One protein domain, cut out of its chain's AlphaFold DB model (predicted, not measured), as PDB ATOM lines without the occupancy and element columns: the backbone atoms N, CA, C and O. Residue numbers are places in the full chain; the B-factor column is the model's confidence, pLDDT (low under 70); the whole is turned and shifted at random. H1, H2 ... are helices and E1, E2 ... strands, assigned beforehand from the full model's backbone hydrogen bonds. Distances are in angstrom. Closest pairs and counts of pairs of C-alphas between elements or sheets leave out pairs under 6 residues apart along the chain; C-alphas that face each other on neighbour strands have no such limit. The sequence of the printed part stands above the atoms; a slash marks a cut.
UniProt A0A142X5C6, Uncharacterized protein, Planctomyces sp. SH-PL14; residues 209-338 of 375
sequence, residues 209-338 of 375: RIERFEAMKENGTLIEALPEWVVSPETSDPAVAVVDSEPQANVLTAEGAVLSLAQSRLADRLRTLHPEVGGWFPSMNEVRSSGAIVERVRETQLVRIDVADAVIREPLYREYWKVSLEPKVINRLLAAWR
ATOM      1  N   ARG A 209      60.190  15.290  21.783       93.00
ATOM      2  CA  ARG A 209      59.193  15.430  20.714       93.00
ATOM      3  C   ARG A 209      58.600  16.824  20.772       93.00
ATOM      4  O   ARG A 209      58.042  17.204  21.796       93.00
ATOM      5  N   ILE A 210      58.665  17.548  19.661       95.38
ATOM      6  CA  ILE A 210      58.081  18.882  19.540       95.38
ATOM      7  C   ILE A 210      57.011  18.860  18.447       95.38
ATOM      8  O   ILE A 210      57.268  18.462  17.311       95.38
ATOM      9  N   GLU A 211      55.799  19.286  18.787       95.75
ATOM     10  CA  GLU A 211      54.656  19.390  17.880       95.75
ATOM     11  C   GLU A 211      54.231  20.847  17.745       95.75
ATOM     12  O   GLU A 211      54.042  21.545  18.736       95.75
ATOM     13  N   ARG A 212      54.025  21.310  16.517       95.81
ATOM     14  CA  ARG A 212      53.540  22.653  16.205       95.81
ATOM     15  C   ARG A 212      52.108  22.595  15.702       95.81
ATOM     16  O   ARG A 212      51.804  21.837  14.790       95.81
ATOM     17  N   PHE A 213      51.249  23.446  16.236       95.94
ATOM     18  CA  PHE A 213      49.854  23.580  15.839       95.94
ATOM     19  C   PHE A 213      49.608  24.998  15.336       95.94
ATOM     20  O   PHE A 213      49.941  25.984  15.997       95.94
ATOM     21  N   GLU A 214      48.980  25.116  14.172       93.81
ATOM     22  CA  GLU A 214      48.488  26.407  13.698       93.81
ATOM     23  C   GLU A 214      47.184  26.743  14.430       93.81
ATOM     24  O   GLU A 214      46.191  26.016  14.319       93.81
ATOM     25  N   ALA A 215      47.176  27.852  15.167       90.56
ATOM     26  CA  ALA A 215      46.056  28.297  15.987       90.56
ATOM     27  C   ALA A 215      45.458  27.157  16.843       90.56
ATOM     28  O   ALA A 215      46.164  26.498  17.606       90.56
ATOM     29  N   MET A 216      44.153  26.907  16.709       87.75
ATOM     30  CA  MET A 216      43.405  25.901  17.475       87.75
ATOM     31  C   MET A 216      43.195  24.584  16.717       87.75
ATOM     32  O   MET A 216      42.279  23.835  17.044       87.75
ATOM     33  N   LYS A 217      44.003  24.287  15.689       90.62
ATOM     34  CA  LYS A 217      43.930  22.990  14.998       90.62
ATOM     35  C   LYS A 217      44.316  21.852  15.944       90.62
ATOM     36  O   LYS A 217      45.248  21.997  16.730       90.62
ATOM     37  N   GLU A 218      43.618  20.723  15.832       88.88
ATOM     38  CA  GLU A 218      43.861  19.521  16.647       88.88
ATOM     39  C   GLU A 218      45.098  18.739  16.191       88.88
ATOM     40  O   GLU A 218      45.782  18.135  17.010       88.88
ATOM     41  N   ASN A 219      45.420  18.792  14.894       91.12
ATOM     42  CA  ASN A 219      46.553  18.071  14.321       91.12
ATOM     43  C   ASN A 219      47.800  18.958  14.305       91.12
ATOM     44  O   ASN A 219      47.787  20.037  13.706       91.12
ATOM     45  N   GLY A 220      48.866  18.480  14.946       92.06
ATOM     46  CA  GLY A 220      50.168  19.139  14.980       92.06
ATOM     47  C   GLY A 220      51.139  18.571  13.945       92.06
ATOM     48  O   GLY A 220      51.049  17.405  13.562       92.06
ATOM     49  N   THR A 221      52.083  19.393  13.499       94.94
ATOM     50  CA  THR A 221      53.239  18.982  12.694       94.94
ATOM     51  C   THR A 221      54.446  18.781  13.599       94.94
ATOM     52  O   THR A 221      54.777  19.679  14.372       94.94
ATOM     53  N   LEU A 222      55.121  17.639  13.487       95.62
ATOM     54  CA  LEU A 222      56.385  17.406  14.186       95.62
ATOM     55  C   LEU A 222      57.466  18.351  13.652       95.62
ATOM     56  O   LEU A 222      57.602  18.506  12.439       95.62
ATOM     57  N   ILE A 223      58.214  18.973  14.559       95.50
ATOM     58  CA  ILE A 223      59.336  19.860  14.239       95.50
ATOM     59  C   ILE A 223      60.573  19.454  15.041       95.50
ATOM     60  O   ILE A 223      60.459  18.870  16.115       95.50
ATOM     61  N   GLU A 224      61.756  19.745  14.505       92.94
ATOM     62  CA  GLU A 224      63.033  19.299  15.087       92.94
ATOM     63  C   GLU A 224      63.525  20.188  16.236       92.94
ATOM     64  O   GLU A 224      64.294  19.741  17.080       92.94
ATOM     65  N   ALA A 225      63.092  21.449  16.277       94.19
ATOM     66  CA  ALA A 225      63.527  22.423  17.270       94.19
ATOM     67  C   ALA A 225      62.399  23.394  17.623       94.19
ATOM     68  O   ALA A 225      61.491  23.624  16.821       94.19
ATOM     69  N   LEU A 226      62.474  23.988  18.817       95.62
ATOM     70  CA  LEU A 226      61.546  25.039  19.226       95.62
ATOM     71  C   LEU A 226      61.653  26.238  18.266       95.62
ATOM     72  O   LEU A 226      62.767  26.624  17.897       95.62
ATOM     73  N   PRO A 227      60.528  26.854  17.860       94.31
ATOM     74  CA  PRO A 227      60.569  28.032  17.005       94.31
ATOM     75  C   PRO A 227      61.319  29.201  17.649       94.31
ATOM     76  O   PRO A 227      61.300  29.377  18.866       94.31
ATOM     77  N   GLU A 228      61.892  30.071  16.819       93.81
ATOM     78  CA  GLU A 228      62.666  31.237  17.271       93.81
ATOM     79  C   GLU A 228      61.883  32.142  18.236       93.81
ATOM     80  O   GLU A 228      62.437  32.622  19.221       93.81
ATOM     81  N   TRP A 229      60.573  32.304  18.023       93.62
ATOM     82  CA  TRP A 229      59.716  33.110  18.900       93.62
ATOM     83  C   TRP A 229      59.554  32.522  20.311       93.62
ATOM     84  O   TRP A 229      59.208  33.257  21.230       93.62
ATOM     85  N   VAL A 230      59.804  31.222  20.497       93.12
ATOM     86  CA  VAL A 230      59.841  30.579  21.820       93.12
ATOM     87  C   VAL A 230      61.192  30.815  22.492       93.12
ATOM     88  O   VAL A 230      61.246  31.132  23.676       93.12
ATOM     89  N   VAL A 231      62.285  30.669  21.739       93.19
ATOM     90  CA  VAL A 231      63.658  30.762  22.264       93.19
ATOM     91  C   VAL A 231      64.056  32.209  22.570       93.19
ATOM     92  O   VAL A 231      64.809  32.468  23.504       93.19
ATOM     93  N   SER A 232      63.562  33.168  21.789       87.88
ATOM     94  CA  SER A 232      63.891  34.593  21.904       87.88
ATOM     95  C   SER A 232      62.618  35.447  21.918       87.88
ATOM     96  O   SER A 232      62.325  36.154  20.952       87.88
ATOM     97  N   PRO A 233      61.842  35.404  23.019       81.25
ATOM     98  CA  PRO A 233      60.560  36.100  23.109       81.25
ATOM     99  C   PRO A 233      60.709  37.630  23.123       81.25
ATOM    100  O   PRO A 233      59.759  38.334  22.786       81.25
ATOM    101  N   GLU A 234      61.882  38.167  23.468       73.81
ATOM    102  CA  GLU A 234      62.148  39.615  23.526       73.81
ATOM    103  C   GLU A 234      62.210  40.283  22.144       73.81
ATOM    104  O   GLU A 234      61.989  41.487  22.028       73.81
ATOM    105  N   THR A 235      62.441  39.505  21.084       60.94
ATOM    106  CA  THR A 235      62.478  39.994  19.695       60.94
ATOM    107  C   THR A 235      61.071  40.127  19.086       60.94
ATOM    108  O   THR A 235      60.918  40.494  17.921       60.94
ATOM    109  N   SER A 236      60.025  39.808  19.855       62.81
ATOM    110  CA  SER A 236      58.638  39.794  19.387       62.81
ATOM    111  C   SER A 236      58.067  41.202  19.225       62.81
ATOM    112  O   SER A 236      58.229  42.064  20.086       62.81
ATOM    113  N   ASP A 237      57.317  41.405  18.141       83.50
ATOM    114  CA  ASP A 237      56.390  42.526  17.960       83.50
ATOM    115  C   ASP A 237      55.570  42.768  19.250       83.50
ATOM    116  O   ASP A 237      55.015  41.805  19.784       83.50
ATOM    117  N   PRO A 238      55.434  44.011  19.762       84.50
ATOM    118  CA  PRO A 238      54.586  44.308  20.924       84.50
ATOM    119  C   PRO A 238      53.109  43.910  20.742       84.50
ATOM    120  O   PRO A 238      52.358  43.848  21.719       84.50
ATOM    121  N   ALA A 239      52.667  43.652  19.509       90.25
ATOM    122  CA  ALA A 239      51.365  43.074  19.197       90.25
ATOM    123  C   ALA A 239      51.310  41.546  19.373       90.25
ATOM    124  O   ALA A 239      50.275  40.944  19.091       90.25
ATOM    125  N   VAL A 240      52.377  40.903  19.845       93.44
ATOM    126  CA  VAL A 240      52.448  39.465  20.100       93.44
ATOM    127  C   VAL A 240      52.986  39.223  21.505       93.44
ATOM    128  O   VAL A 240      54.045  39.709  21.883       93.44
ATOM    129  N   ALA A 241      52.259  38.428  22.280       94.31
ATOM    130  CA  ALA A 241      52.735  37.883  23.538       94.31
ATOM    131  C   ALA A 241      53.061  36.401  23.367       94.31
ATOM    132  O   ALA A 241      52.298  35.649  22.761       94.31
ATOM    133  N   VAL A 242      54.177  35.984  23.948       95.81
ATOM    134  CA  VAL A 242      54.530  34.575  24.096       95.81
ATOM    135  C   VAL A 242      54.225  34.183  25.533       95.81
ATOM    136  O   VAL A 242      54.601  34.891  26.468       95.81
ATOM    137  N   VAL A 243      53.477  33.098  25.700       95.94
ATOM    138  CA  VAL A 243      53.166  32.515  27.006       95.94
ATOM    139  C   VAL A 243      53.511  31.039  26.977       95.94
ATOM    140  O   VAL A 243      53.212  30.350  26.003       95.94
ATOM    141  N   ASP A 244      54.130  30.558  28.040       96.88
ATOM    142  CA  ASP A 244      54.516  29.166  28.198       96.88
ATOM    143  C   ASP A 244      53.975  28.594  29.504       96.88
ATOM    144  O   ASP A 244      53.718  29.323  30.466       96.88
ATOM    145  N   SER A 245      53.755  27.283  29.527       96.62
ATOM    146  CA  SER A 245      53.526  26.575  30.777       96.62
ATOM    147  C   SER A 245      54.866  26.195  31.384       96.62
ATOM    148  O   SER A 245      55.849  25.947  30.689       96.62
ATOM    149  N   GLU A 246      54.881  26.015  32.696       95.50
ATOM    150  CA  GLU A 246      55.882  25.146  33.307       95.50
ATOM    151  C   GLU A 246      55.662  23.688  32.847       95.50
ATOM    152  O   GLU A 246      54.580  23.368  32.337       95.50
ATOM    153  N   PRO A 247      56.647  22.784  33.003       95.19
ATOM    154  CA  PRO A 247      56.457  21.365  32.721       95.19
ATOM    155  C   PRO A 247      55.310  20.784  33.553       95.19
ATOM    156  O   PRO A 247      55.264  20.956  34.769       95.19
ATOM    157  N   GLN A 248      54.392  20.081  32.898       96.56
ATOM    158  CA  GLN A 248      53.234  19.448  33.523       96.56
ATOM    159  C   GLN A 248      53.196  17.951  33.219       96.56
ATOM    160  O   GLN A 248      53.639  17.510  32.165       96.56
ATOM    161  N   ALA A 249      52.581  17.166  34.099       92.38
ATOM    162  CA  ALA A 249      52.426  15.722  33.897       92.38
ATOM    163  C   ALA A 249      51.407  15.347  32.797       92.38
ATOM    164  O   ALA A 249      51.371  14.206  32.344       92.38
ATOM    165  N   ASN A 250      50.547  16.281  32.371       94.62
ATOM    166  CA  ASN A 250      49.512  16.043  31.364       94.62
ATOM    167  C   ASN A 250      49.394  17.237  30.404       94.62
ATOM    168  O   ASN A 250      49.483  18.396  30.804       94.62
ATOM    169  N   VAL A 251      49.115  16.943  29.136       94.69
ATOM    170  CA  VAL A 251      48.762  17.922  28.103       94.69
ATOM    171  C   VAL A 251      47.615  18.832  28.546       94.69
ATOM    172  O   VAL A 251      47.706  20.043  28.391       94.69
ATOM    173  N   LEU A 252      46.547  18.282  29.135       94.56
ATOM    174  CA  LEU A 252      45.377  19.080  29.526       94.56
ATOM    175  C   LEU A 252      45.710  20.118  30.606       94.56
ATOM    176  O   LEU A 252      45.175  21.226  30.582       94.56
ATOM    177  N   THR A 253      46.596  19.774  31.544       94.00
ATOM    178  CA  THR A 253      47.027  20.705  32.594       94.00
ATOM    179  C   THR A 253      47.996  21.744  32.038       94.00
ATOM    180  O   THR A 253      47.873  22.915  32.392       94.00
ATOM    181  N   ALA A 254      48.882  21.363  31.108       96.38
ATOM    182  CA  ALA A 254      49.733  22.306  30.379       96.38
ATOM    183  C   ALA A 254      48.897  23.318  29.581       96.38
ATOM    184  O   ALA A 254      49.032  24.524  29.784       96.38
ATOM    185  N   GLU A 255      47.960  22.852  28.749       95.56
ATOM    186  CA  GLU A 255      47.083  23.720  27.957       95.56
ATOM    187  C   GLU A 255      46.218  24.628  28.845       95.56
ATOM    188  O   GLU A 255      46.030  25.805  28.532       95.56
ATOM    189  N   GLY A 256      45.702  24.109  29.966       95.31
ATOM    190  CA  GLY A 256      44.945  24.896  30.941       95.31
ATOM    191  C   GLY A 256      45.778  26.014  31.573       95.31
ATOM    192  O   GLY A 256      45.309  27.155  31.661       95.31
ATOM    193  N   ALA A 257      47.026  25.717  31.943       96.25
ATOM    194  CA  ALA A 257      47.952  26.696  32.503       96.25
ATOM    195  C   ALA A 257      48.257  27.814  31.492       96.25
ATOM    196  O   ALA A 257      48.055  28.991  31.810       96.25
ATOM    197  N   VAL A 258      48.631  27.474  30.252       96.75
ATOM    198  CA  VAL A 258      48.924  28.483  29.213       96.75
ATOM    199  C   VAL A 258      47.697  29.309  28.860       96.75
ATOM    200  O   VAL A 258      47.797  30.525  28.693       96.75
ATOM    201  N   LEU A 259      46.519  28.688  28.793       95.94
ATOM    202  CA  LEU A 259      45.274  29.400  28.524       95.94
ATOM    203  C   LEU A 259      44.963  30.444  29.599       95.94
ATOM    204  O   LEU A 259      44.524  31.544  29.259       95.94
ATOM    205  N   SER A 260      45.214  30.133  30.873       95.44
ATOM    206  CA  SER A 260      45.023  31.085  31.975       95.44
ATOM    207  C   SER A 260      45.989  32.277  31.877       95.44
ATOM    208  O   SER A 260      45.589  33.431  32.058       95.44
ATOM    209  N   LEU A 261      47.242  32.027  31.478       96.50
ATOM    210  CA  LEU A 261      48.237  33.070  31.236       96.50
ATOM    211  C   LEU A 261      47.859  33.936  30.028       96.50
ATOM    212  O   LEU A 261      47.873  35.165  30.126       96.50
ATOM    213  N   ALA A 262      47.446  33.322  28.915       96.12
ATOM    214  CA  ALA A 262      46.965  34.026  27.726       96.12
ATOM    215  C   ALA A 262      45.755  34.917  28.044       96.12
ATOM    216  O   ALA A 262      45.710  36.079  27.638       96.12
ATOM    217  N   GLN A 263      44.792  34.395  28.809       95.75
ATOM    218  CA  GLN A 263      43.617  35.130  29.276       95.75
ATOM    219  C   GLN A 263      44.022  36.369  30.082       95.75
ATOM    220  O   GLN A 263      43.499  37.456  29.830       95.75
ATOM    221  N   SER A 264      44.969  36.220  31.012       95.06
ATOM    222  CA  SER A 264      45.489  37.326  31.820       95.06
ATOM    223  C   SER A 264      46.142  38.404  30.947       95.06
ATOM    224  O   SER A 264      45.764  39.573  31.017       95.06
ATOM    225  N   ARG A 265      47.031  38.008  30.022       95.19
ATOM    226  CA  ARG A 265      47.700  38.934  29.087       95.19
ATOM    227  C   ARG A 265      46.709  39.702  28.210       95.19
ATOM    228  O   ARG A 265      46.852  40.912  28.035       95.19
ATOM    229  N   LEU A 266      45.694  39.018  27.682       95.44
ATOM    230  CA  LEU A 266      44.638  39.642  26.882       95.44
ATOM    231  C   LEU A 266      43.792  40.605  27.717       95.44
ATOM    232  O   LEU A 266      43.498  41.706  27.255       95.44
ATOM    233  N   ALA A 267      43.427  40.222  28.943       94.44
ATOM    234  CA  ALA A 267      42.668  41.075  29.850       94.44
ATOM    235  C   ALA A 267      43.447  42.347  30.214       94.44
ATOM    236  O   ALA A 267      42.887  43.441  30.171       94.44
ATOM    237  N   ASP A 268      44.740  42.227  30.511       94.12
ATOM    238  CA  ASP A 268      45.599  43.368  30.833       94.12
ATOM    239  C   ASP A 268      45.766  44.307  29.639       94.12
ATOM    240  O   ASP A 268      45.640  45.529  29.780       94.12
ATOM    241  N   ARG A 269      45.965  43.754  28.435       94.12
ATOM    242  CA  ARG A 269      46.012  44.559  27.209       94.12
ATOM    243  C   ARG A 269      44.696  45.292  26.973       94.12
ATOM    244  O   ARG A 269      44.708  46.476  26.639       94.12
ATOM    245  N   LEU A 270      43.575  44.607  27.165       93.38
ATOM    246  CA  LEU A 270      42.249  45.169  26.963       93.38
ATOM    247  C   LEU A 270      41.950  46.281  27.975       93.38
ATOM    248  O   LEU A 270      41.476  47.329  27.564       93.38
ATOM    249  N   ARG A 271      42.328  46.130  29.250       93.06
ATOM    250  CA  ARG A 271      42.223  47.199  30.268       93.06
ATOM    251  C   ARG A 271      43.116  48.397  29.977       93.06
ATOM    252  O   ARG A 271      42.735  49.526  30.257       93.06
ATOM    253  N   THR A 272      44.305  48.147  29.433       93.12
ATOM    254  CA  THR A 272      45.239  49.215  29.057       93.12
ATOM    255  C   THR A 272      44.660  50.077  27.934       93.12
ATOM    256  O   THR A 272      44.829  51.291  27.944       93.12
ATOM    257  N   LEU A 273      43.974  49.454  26.970       92.94
ATOM    258  CA  LEU A 273      43.360  50.149  25.835       92.94
ATOM    259  C   LEU A 273      41.962  50.706  26.155       92.94
ATOM    260  O   LEU A 273      41.593  51.750  25.625       92.94
ATOM    261  N   HIS A 274      41.215  50.028  27.027       92.38
ATOM    262  CA  HIS A 274      39.832  50.322  27.407       92.38
ATOM    263  C   HIS A 274      39.667  50.239  28.937       92.38
ATOM    264  O   HIS A 274      39.221  49.209  29.464       92.38
ATOM    265  N   PRO A 275      40.040  51.297  29.683       91.94
ATOM    266  CA  PRO A 275      39.967  51.313  31.146       91.94
ATOM    267  C   PRO A 275      38.556  51.066  31.705       91.94
ATOM    268  O   PRO A 275      38.408  50.547  32.811       91.94
ATOM    269  N   GLU A 276      37.515  51.384  30.932       86.81
ATOM    270  CA  GLU A 276      36.106  51.135  31.253       86.81
ATOM    271  C   GLU A 276      35.766  49.647  31.438       86.81
ATOM    272  O   GLU A 276      34.765  49.314  32.072       86.81
ATOM    273  N   VAL A 277      36.618  48.744  30.943       87.19
ATOM    274  CA  VAL A 277      36.472  47.286  31.068       87.19
ATOM    275  C   VAL A 277      37.105  46.754  32.367       87.19
ATOM    276  O   VAL A 277      37.306  45.550  32.551       87.19
ATOM    277  N   GLY A 278      37.440  47.649  33.302       84.62
ATOM    278  CA  GLY A 278      38.022  47.319  34.600       84.62
ATOM    279  C   GLY A 278      37.287  46.179  35.317       84.62
ATOM    280  O   GLY A 278      36.068  46.189  35.467       84.62
ATOM    281  N   GLY A 279      38.045  45.171  35.755       82.12
ATOM    282  CA  GLY A 279      37.519  44.006  36.480       82.12
ATOM    283  C   GLY A 279      36.878  42.916  35.615       82.12
ATOM    284  O   GLY A 279      36.642  41.822  36.121       82.12
ATOM    285  N   TRP A 280      36.644  43.148  34.320       86.56
ATOM    286  CA  TRP A 280      36.217  42.080  33.419       86.56
ATOM    287  C   TRP A 280      37.400  41.196  33.009       86.56
ATOM    288  O   TRP A 280      38.539  41.660  32.881       86.56
ATOM    289  N   PHE A 281      37.111  39.914  32.795       89.19
ATOM    290  CA  PHE A 281      38.032  38.926  32.251       89.19
ATOM    291  C   PHE A 281      37.313  38.159  31.134       89.19
ATOM    292  O   PHE A 281      36.186  37.706  31.359       89.19
ATOM    293  N   PRO A 282      37.938  37.986  29.954       91.00
ATOM    294  CA  PRO A 282      37.353  37.175  28.896       91.00
ATOM    295  C   PRO A 282      37.295  35.726  29.364       91.00
ATOM    296  O   PRO A 282      38.264  35.227  29.918       91.00
ATOM    297  N   SER A 283      36.190  35.026  29.154       90.31
ATOM    298  CA  SER A 283      36.113  33.588  29.424       90.31
ATOM    299  C   SER A 283      37.106  32.803  28.559       90.31
ATOM    300  O   SER A 283      37.494  33.233  27.471       90.31
ATOM    301  N   MET A 284      37.476  31.601  29.001       90.31
ATOM    302  CA  MET A 284      38.351  30.704  28.235       90.31
ATOM    303  C   MET A 284      37.834  30.458  26.807       90.31
ATOM    304  O   MET A 284      38.610  30.462  25.854       90.31
ATOM    305  N   ASN A 285      36.516  30.316  26.635       90.00
ATOM    306  CA  ASN A 285      35.897  30.132  25.320       90.00
ATOM    307  C   ASN A 285      35.994  31.387  24.443       90.00
ATOM    308  O   ASN A 285      36.239  31.276  23.240       90.00
ATOM    309  N   GLU A 286      35.845  32.579  25.022       92.31
ATOM    310  CA  GLU A 286      36.041  33.845  24.305       92.31
ATOM    311  C   GLU A 286      37.502  33.986  23.849       92.31
ATOM    312  O   GLU A 286      37.746  34.342  22.699       92.31
ATOM    313  N   VAL A 287      38.479  33.600  24.679       94.44
ATOM    314  CA  VAL A 287      39.900  33.574  24.281       94.44
ATOM    315  C   VAL A 287      40.123  32.619  23.106       94.44
ATOM    316  O   VAL A 287      40.661  33.035  22.079       94.44
ATOM    317  N   ARG A 288      39.642  31.373  23.199       91.81
ATOM    318  CA  ARG A 288      39.797  30.353  22.143       91.81
ATOM    319  C   ARG A 288      39.143  30.758  20.815       91.81
ATOM    320  O   ARG A 288      39.711  30.515  19.755       91.81
ATOM    321  N   SER A 289      37.972  31.392  20.863       91.12
ATOM    322  CA  SER A 289      37.204  31.793  19.669       91.12
ATOM    323  C   SER A 289      37.589  33.163  19.100       91.12
ATOM    324  O   SER A 289      37.278  33.459  17.946       91.12
ATOM    325  N   SER A 290      38.302  33.998  19.861       92.31
ATOM    326  CA  SER A 290      38.711  35.341  19.421       92.31
ATOM    327  C   SER A 290      39.682  35.340  18.235       92.31
ATOM    328  O   SER A 290      39.772  36.336  17.508       92.31
ATOM    329  N   GLY A 291      40.392  34.227  18.020       94.06
ATOM    330  CA  GLY A 291      41.531  34.147  17.108       94.06
ATOM    331  C   GLY A 291      42.811  34.751  17.690       94.06
ATOM    332  O   GLY A 291      43.730  35.036  16.931       94.06
ATOM    333  N   ALA A 292      42.871  34.967  19.011       95.81
ATOM    334  CA  ALA A 292      44.080  35.428  19.689       95.81
ATOM    335  C   ALA A 292      45.223  34.411  19.599       95.81
ATOM    336  O   ALA A 292      46.379  34.797  19.548       95.81
ATOM    337  N   ILE A 293      44.925  33.113  19.579       96.31
ATOM    338  CA  ILE A 293      45.949  32.065  19.537       96.31
ATOM    339  C   ILE A 293      46.359  31.864  18.078       96.31
ATOM    340  O   ILE A 293      45.598  31.303  17.290       96.31
ATOM    341  N   VAL A 294      47.544  32.357  17.719       95.94
ATOM    342  CA  VAL A 294      48.085  32.292  16.351       95.94
ATOM    343  C   VAL A 294      48.768  30.955  16.113       95.94
ATOM    344  O   VAL A 294      48.602  30.336  15.064       95.94
ATOM    345  N   GLU A 295      49.530  30.502  17.098       96.44
ATOM    346  CA  GLU A 295      50.366  29.314  17.000       96.44
ATOM    347  C   GLU A 295      50.534  28.693  18.383       96.44
ATOM    348  O   GLU A 295      50.599  29.414  19.382       96.44
ATOM    349  N   ARG A 296      50.596  27.364  18.438       96.88
ATOM    350  CA  ARG A 296      50.902  26.607  19.651       96.88
ATOM    351  C   ARG A 296      52.040  25.643  19.369       96.88
ATOM    352  O   ARG A 296      52.124  25.092  18.274       96.88
ATOM    353  N   VAL A 297      52.898  25.425  20.347       97.56
ATOM    354  CA  VAL A 297      53.955  24.422  20.298       97.56
ATOM    355  C   VAL A 297      53.872  23.602  21.568       97.56
ATOM    356  O   VAL A 297      53.853  24.157  22.662       97.56
ATOM    357  N   ARG A 298      53.828  22.287  21.408       97.44
ATOM    358  CA  ARG A 298      53.904  21.325  22.495       97.44
ATOM    359  C   ARG A 298      55.268  20.680  22.473       97.44
ATOM    360  O   ARG A 298      55.676  20.119  21.462       97.44
ATOM    361  N   GLU A 299      55.940  20.727  23.599       97.00
ATOM    362  CA  GLU A 299      57.182  20.026  23.845       97.00
ATOM    363  C   GLU A 299      56.913  18.885  24.827       97.00
ATOM    364  O   GLU A 299      56.343  19.090  25.898       97.00
ATOM    365  N   THR A 300      57.324  17.678  24.454       96.38
ATOM    366  CA  THR A 300      57.261  16.489  25.300       96.38
ATOM    367  C   THR A 300      58.684  16.065  25.637       96.38
ATOM    368  O   THR A 300      59.466  15.709  24.751       96.38
ATOM    369  N   GLN A 301      59.009  16.094  26.926       93.38
ATOM    370  CA  GLN A 301      60.289  15.666  27.482       93.38
ATOM    371  C   GLN A 301      60.068  14.410  28.322       93.38
ATOM    372  O   GLN A 301      59.212  14.402  29.202       93.38
ATOM    373  N   LEU A 302      60.828  13.342  28.075       91.88
ATOM    374  CA  LEU A 302      60.820  12.185  28.969       91.88
ATOM    375  C   LEU A 302      61.767  12.443  30.133       91.88
ATOM    376  O   LEU A 302      62.954  12.686  29.933       91.88
ATOM    377  N   VAL A 303      61.239  12.365  31.349       88.94
ATOM    378  CA  VAL A 303      62.038  12.448  32.565       88.94
ATOM    379  C   VAL A 303      62.295  11.049  33.085       88.94
ATOM    380  O   VAL A 303      61.375  10.251  33.275       88.94
ATOM    381  N   ARG A 304      63.576  10.764  33.313       89.19
ATOM    382  CA  ARG A 304      64.038   9.540  33.951       89.19
ATOM    383  C   ARG A 304      63.906   9.671  35.466       89.19
ATOM    384  O   ARG A 304      64.483  10.577  36.061       89.19
ATOM    385  N   ILE A 305      63.180   8.744  36.075       85.31
ATOM    386  CA  ILE A 305      63.009   8.630  37.519       85.31
ATOM    387  C   ILE A 305      63.597   7.282  37.938       85.31
ATOM    388  O   ILE A 305      63.071   6.227  37.583       85.31
ATOM    389  N   ASP A 306      64.707   7.323  38.671       90.00
ATOM    390  CA  ASP A 306      65.344   6.128  39.223       90.00
ATOM    391  C   ASP A 306      64.716   5.808  40.592       90.00
ATOM    392  O   ASP A 306      64.834   6.588  41.539       90.00
ATOM    393  N   VAL A 307      64.027   4.667  40.703       89.38
ATOM    394  CA  VAL A 307      63.377   4.210  41.943       89.38
ATOM    395  C   VAL A 307      63.773   2.766  42.224       89.38
ATOM    396  O   VAL A 307      63.349   1.876  41.498       89.38
ATOM    397  N   ALA A 308      64.536   2.542  43.302       77.25
ATOM    398  CA  ALA A 308      64.827   1.215  43.867       77.25
ATOM    399  C   ALA A 308      65.129   0.137  42.799       77.25
ATOM    400  O   ALA A 308      64.448  -0.881  42.731       77.25
ATOM    401  N   ASP A 309      66.120   0.411  41.947       84.31
ATOM    402  CA  ASP A 309      66.602  -0.446  40.847       84.31
ATOM    403  C   ASP A 309      65.747  -0.473  39.562       84.31
ATOM    404  O   ASP A 309      66.133  -1.106  38.578       84.31
ATOM    405  N   ALA A 310      64.638   0.270  39.506       78.06
ATOM    406  CA  ALA A 310      63.846   0.474  38.293       78.06
ATOM    407  C   ALA A 310      64.032   1.885  37.712       78.06
ATOM    408  O   ALA A 310      64.071   2.883  38.433       78.06
ATOM    409  N   VAL A 311      64.089   1.964  36.380       84.31
ATOM    410  CA  VAL A 311      64.114   3.224  35.632       84.31
ATOM    411  C   VAL A 311      62.732   3.469  35.039       84.31
ATOM    412  O   VAL A 311      62.347   2.814  34.070       84.31
ATOM    413  N   ILE A 312      61.982   4.413  35.605       85.56
ATOM    414  CA  ILE A 312      60.678   4.835  35.085       85.56
ATOM    415  C   ILE A 312      60.897   6.059  34.192       85.56
ATOM    416  O   ILE A 312      61.636   6.971  34.554       85.56
ATOM    417  N   ARG A 313      60.280   6.082  33.006       87.19
ATOM    418  CA  ARG A 313      60.283   7.254  32.118       87.19
ATOM    419  C   ARG A 313      58.886   7.848  32.074       87.19
ATOM    420  O   ARG A 313      57.976   7.212  31.545       87.19
ATOM    421  N   GLU A 314      58.722   9.050  32.612       88.56
ATOM    422  CA  GLU A 314      57.444   9.766  32.596       88.56
ATOM    423  C   GLU A 314      57.505  10.957  31.631       88.56
ATOM    424  O   GLU A 314      58.474  11.720  31.661       88.56
ATOM    425  N   PRO A 315      56.501  11.139  30.754       92.88
ATOM    426  CA  PRO A 315      56.443  12.300  29.883       92.88
ATOM    427  C   PRO A 315      56.000  13.540  30.660       92.88
ATOM    428  O   PRO A 315      54.926  13.567  31.259       92.88
ATOM    429  N   LEU A 316      56.809  14.592  30.585       95.81
ATOM    430  CA  LEU A 316      56.421  15.949  30.930       95.81
ATOM    431  C   LEU A 316      56.080  16.724  29.662       95.81
ATOM    432  O   LEU A 316      56.789  16.664  28.659       95.81
ATOM    433  N   TYR A 317      54.992  17.477  29.737       96.44
ATOM    434  CA  TYR A 317      54.458  18.289  28.660       96.44
ATOM    435  C   TYR A 317      54.648  19.759  28.990       96.44
ATOM    436  O   TYR A 317      54.316  20.214  30.087       96.44
ATOM    437  N   ARG A 318      55.136  20.513  28.017       97.62
ATOM    438  CA  ARG A 318      55.213  21.962  28.068       97.62
ATOM    439  C   ARG A 318      54.511  22.539  26.849       97.62
ATOM    440  O   ARG A 318      54.710  22.074  25.732       97.62
ATOM    441  N   GLU A 319      53.663  23.530  27.068       97.75
ATOM    442  CA  GLU A 319      52.908  24.202  26.014       97.75
ATOM    443  C   GLU A 319      53.414  25.637  25.868       97.75
ATOM    444  O   GLU A 319      53.657  26.321  26.859       97.75
ATOM    445  N   TYR A 320      53.544  26.101  24.632       97.69
ATOM    446  CA  TYR A 320      53.973  27.450  24.280       97.69
ATOM    447  C   TYR A 320      52.978  28.038  23.300       97.69
ATOM    448  O   TYR A 320      52.771  27.477  22.223       97.69
ATOM    449  N   TRP A 321      52.342  29.155  23.631       97.50
ATOM    450  CA  TRP A 321      51.369  29.790  22.750       97.50
ATOM    451  C   TRP A 321      51.833  31.176  22.327       97.50
ATOM    452  O   TRP A 321      52.210  32.021  23.142       97.50
ATOM    453  N   LYS A 322      51.729  31.420  21.023       96.94
ATOM    454  CA  LYS A 322      51.885  32.728  20.403       96.94
ATOM    455  C   LYS A 322      50.525  33.414  20.359       96.94
ATOM    456  O   LYS A 322      49.638  33.024  19.593       96.94
ATOM    457  N   VAL A 323      50.356  34.432  21.192       96.88
ATOM    458  CA  VAL A 323      49.098  35.150  21.398       96.88
ATOM    459  C   VAL A 323      49.158  36.507  20.701       96.88
ATOM    460  O   VAL A 323      49.958  37.365  21.057       96.88
ATOM    461  N   SER A 324      48.289  36.725  19.719       96.00
ATOM    462  CA  SER A 324      48.085  38.020  19.076       96.00
ATOM    463  C   SER A 324      47.319  38.966  19.996       96.00
ATOM    464  O   SER A 324      46.223  38.672  20.479       96.00
ATOM    465  N   LEU A 325      47.912  40.135  20.198       95.19
ATOM    466  CA  LEU A 325      47.372  41.300  20.887       95.19
ATOM    467  C   LEU A 325      46.957  42.396  19.891       95.19
ATOM    468  O   LEU A 325      46.826  43.566  20.266       95.19
ATOM    469  N   GLU A 326      46.767  42.037  18.620       95.25
ATOM    470  CA  GLU A 326      46.359  42.971  17.577       95.25
ATOM    471  C   GLU A 326      45.023  43.655  17.910       95.25
ATOM    472  O   GLU A 326      44.106  43.013  18.442       95.25
ATOM    473  N   PRO A 327      44.825  44.922  17.494       93.94
ATOM    474  CA  PRO A 327      43.571  45.641  17.714       93.94
ATOM    475  C   PRO A 327      42.332  44.881  17.228       93.94
ATOM    476  O   PRO A 327      41.276  44.956  17.847       93.94
ATOM    477  N   LYS A 328      42.445  44.097  16.147       94.56
ATOM    478  CA  LYS A 328      41.343  43.273  15.627       94.56
ATOM    479  C   LYS A 328      40.883  42.208  16.627       94.56
ATOM    480  O   LYS A 328      39.679  41.997  16.769       94.56
ATOM    481  N   VAL A 329      41.818  41.545  17.307       94.69
ATOM    482  CA  VAL A 329      41.530  40.540  18.342       94.69
ATOM    483  C   VAL A 329      40.932  41.224  19.568       94.69
ATOM    484  O   VAL A 329      39.878  40.809  20.051       94.69
ATOM    485  N   ILE A 330      41.544  42.324  20.012       94.19
ATOM    486  CA  ILE A 330      41.059  43.103  21.156       94.19
ATOM    487  C   ILE A 330      39.637  43.616  20.913       94.19
ATOM    488  O   ILE A 330      38.782  43.452  21.775       94.19
ATOM    489  N   ASN A 331      39.332  44.132  19.720       92.12
ATOM    490  CA  ASN A 331      37.991  44.605  19.369       92.12
ATOM    491  C   ASN A 331      36.936  43.486  19.390       92.12
ATOM    492  O   ASN A 331      35.781  43.745  19.730       92.12
ATOM    493  N   ARG A 332      37.303  42.238  19.063       92.56
ATOM    494  CA  ARG A 332      36.393  41.084  19.202       92.56
ATOM    495  C   ARG A 332      36.118  40.760  20.665       92.56
ATOM    496  O   ARG A 332      34.966  40.544  21.028       92.56
ATOM    497  N   LEU A 333      37.155  40.755  21.501       92.56
ATOM    498  CA  LEU A 333      37.003  40.545  22.942       92.56
ATOM    499  C   LEU A 333      36.195  41.680  23.588       92.56
ATOM    500  O   LEU A 333      35.305  41.423  24.393       92.56
ATOM    501  N   LEU A 334      36.416  42.923  23.164       91.31
ATOM    502  CA  LEU A 334      35.641  44.082  23.601       91.31
ATOM    503  C   LEU A 334      34.166  43.977  23.184       91.31
ATOM    504  O   LEU A 334      33.269  44.332  23.948       91.31
ATOM    505  N   ALA A 335      33.887  43.452  21.988       87.81
ATOM    506  CA  ALA A 335      32.519  43.188  21.555       87.81
ATOM    507  C   ALA A 335      31.821  42.138  22.439       87.81
ATOM    508  O   ALA A 335      30.624  42.272  22.690       87.81
ATOM    509  N   ALA A 336      32.558  41.142  22.944       84.44
ATOM    510  CA  ALA A 336      32.038  40.155  23.892       84.44
ATOM    511  C   ALA A 336      31.762  40.752  25.286       84.44
ATOM    512  O   ALA A 336      30.835  40.316  25.968       84.44
ATOM    513  N   TRP A 337      32.512  41.782  25.689       85.94
ATOM    514  CA  TRP A 337      32.300  42.479  26.960       85.94
ATOM    515  C   TRP A 337      31.008  43.307  27.018       85.94
ATOM    516  O   TRP A 337      30.454  43.436  28.112       85.94
ATOM    517  N   ARG A 338      30.551  43.872  25.881       76.00
ATOM    518  CA  ARG A 338      29.544  44.956  25.788       76.00
ATOM    519  C   ARG A 338      28.578  45.013  26.985       76.00
ATOM    520  O   ARG A 338      27.916  44.011  27.266       76.00
TER     521      ARG A 338
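Overview. This is residues 209 to 338 of the 375 residues of an uncharacterized protein of Planctomyces sp. SH-PL14 (UniProt A0A142X5C6). A twisted sheet of five strands has one long helix, H2, packed along one face, and its long hairpin of E4 and E5 runs out past the rest as a two-stranded arm with its turn at residues 308 to 309. Toward the opposite end, the shorter helices H3 and H4 pack crosswise on parts of H2, while the short H1 only grazes the sheet. The printed part has 130 residues with four named helices and five named strands, in the order E1 E2 H1 E3 H2 H3 E4 E5 H4; the sheet, E2 E1 E4 E5 E3, is antiparallel, and the class is mixed, helices and strands. It is only just compact, close to loose, with a radius of gyration of the C-alphas of 16.8 A, and spans 61 by 27 by 27 A, the arm adding to the length.

Along the chain. In the sheet, E4 is residues 293 to 307, 39.8 A long, and E5 is residues 310 to 324, 45.0 A long. E1 is residues 209 to 214, 16.9 A, beginning at C-alpha 209 at (59.193, 15.430, 20.714). E2 is residues 221 to 223, 6.4 A, and E3 is residues 240 to 244, 13.3 A. H2, residues 251 to 273, is 32.8 A long and starts at C-alpha 251 at (48.762, 17.922, 28.103). H1 is residues 228 to 231, 5.1 A, and H3 is residues 284 to 289, 8.7 A. H4 is residues 327 to 337, 14.9 A, ending at C-alpha 337 at (32.300, 42.479, 26.960).

Arrangement. The hairpin E4 and E5 is antiparallel at 164 degrees, with N 303 and O 314 2.9 A apart, within hydrogen-bond range. E1 is the antiparallel neighbour of E4, with N 211 and O 298 2.8 A apart, within hydrogen-bond range; E2 forms a hairpin with E1, with N 221 and O 212 at 2.8 A. E3 is the antiparallel neighbour of E5, with N 323 and O 241 2.8 A apart, within hydrogen-bond range. H2 makes two layers with the sheet, a helix on one face, at a height over the sheet of 8.2 A. It lies over E5 and E3 and only just along the strands, at 29 degrees to E3 on the local plane; its closest C-alphas to E5 are Ala 254 and Glu 319, 5.7 A. E3, H2 H3 and E4 form a split strand-helix-strand unit, two strands running the same way with E5 between them, and its crossover is right-handed. H2 touches H3 with residues 259 to 263 alone, about perpendicular at 80 degrees, the closest C-alphas being Gln 263 and Val 287, 6.4 A. H2 touches H4 with residues 266 to 270 alone, about perpendicular at 86 degrees, closest at Leu 270 and Ile 330, C-alphas 6.3 A apart. H3 and H4 only just touch, with 3 pairs of C-alphas within 8 A, the closest being Glu 286 and Leu 333, 6.9 A. Neither is on the sheet. Every O i to N i+4 pair is within hydrogen-bond range in H2, H3 and H4; H1 is too short for one.

Size, cuts and confidence. The C-alphas farthest apart are those of Glu 276 and Asp 309, 60.7 A. The printed part has no cut and no long link. The mean pLDDT of the printed part is 91.9; residues 235 to 236 are under 70.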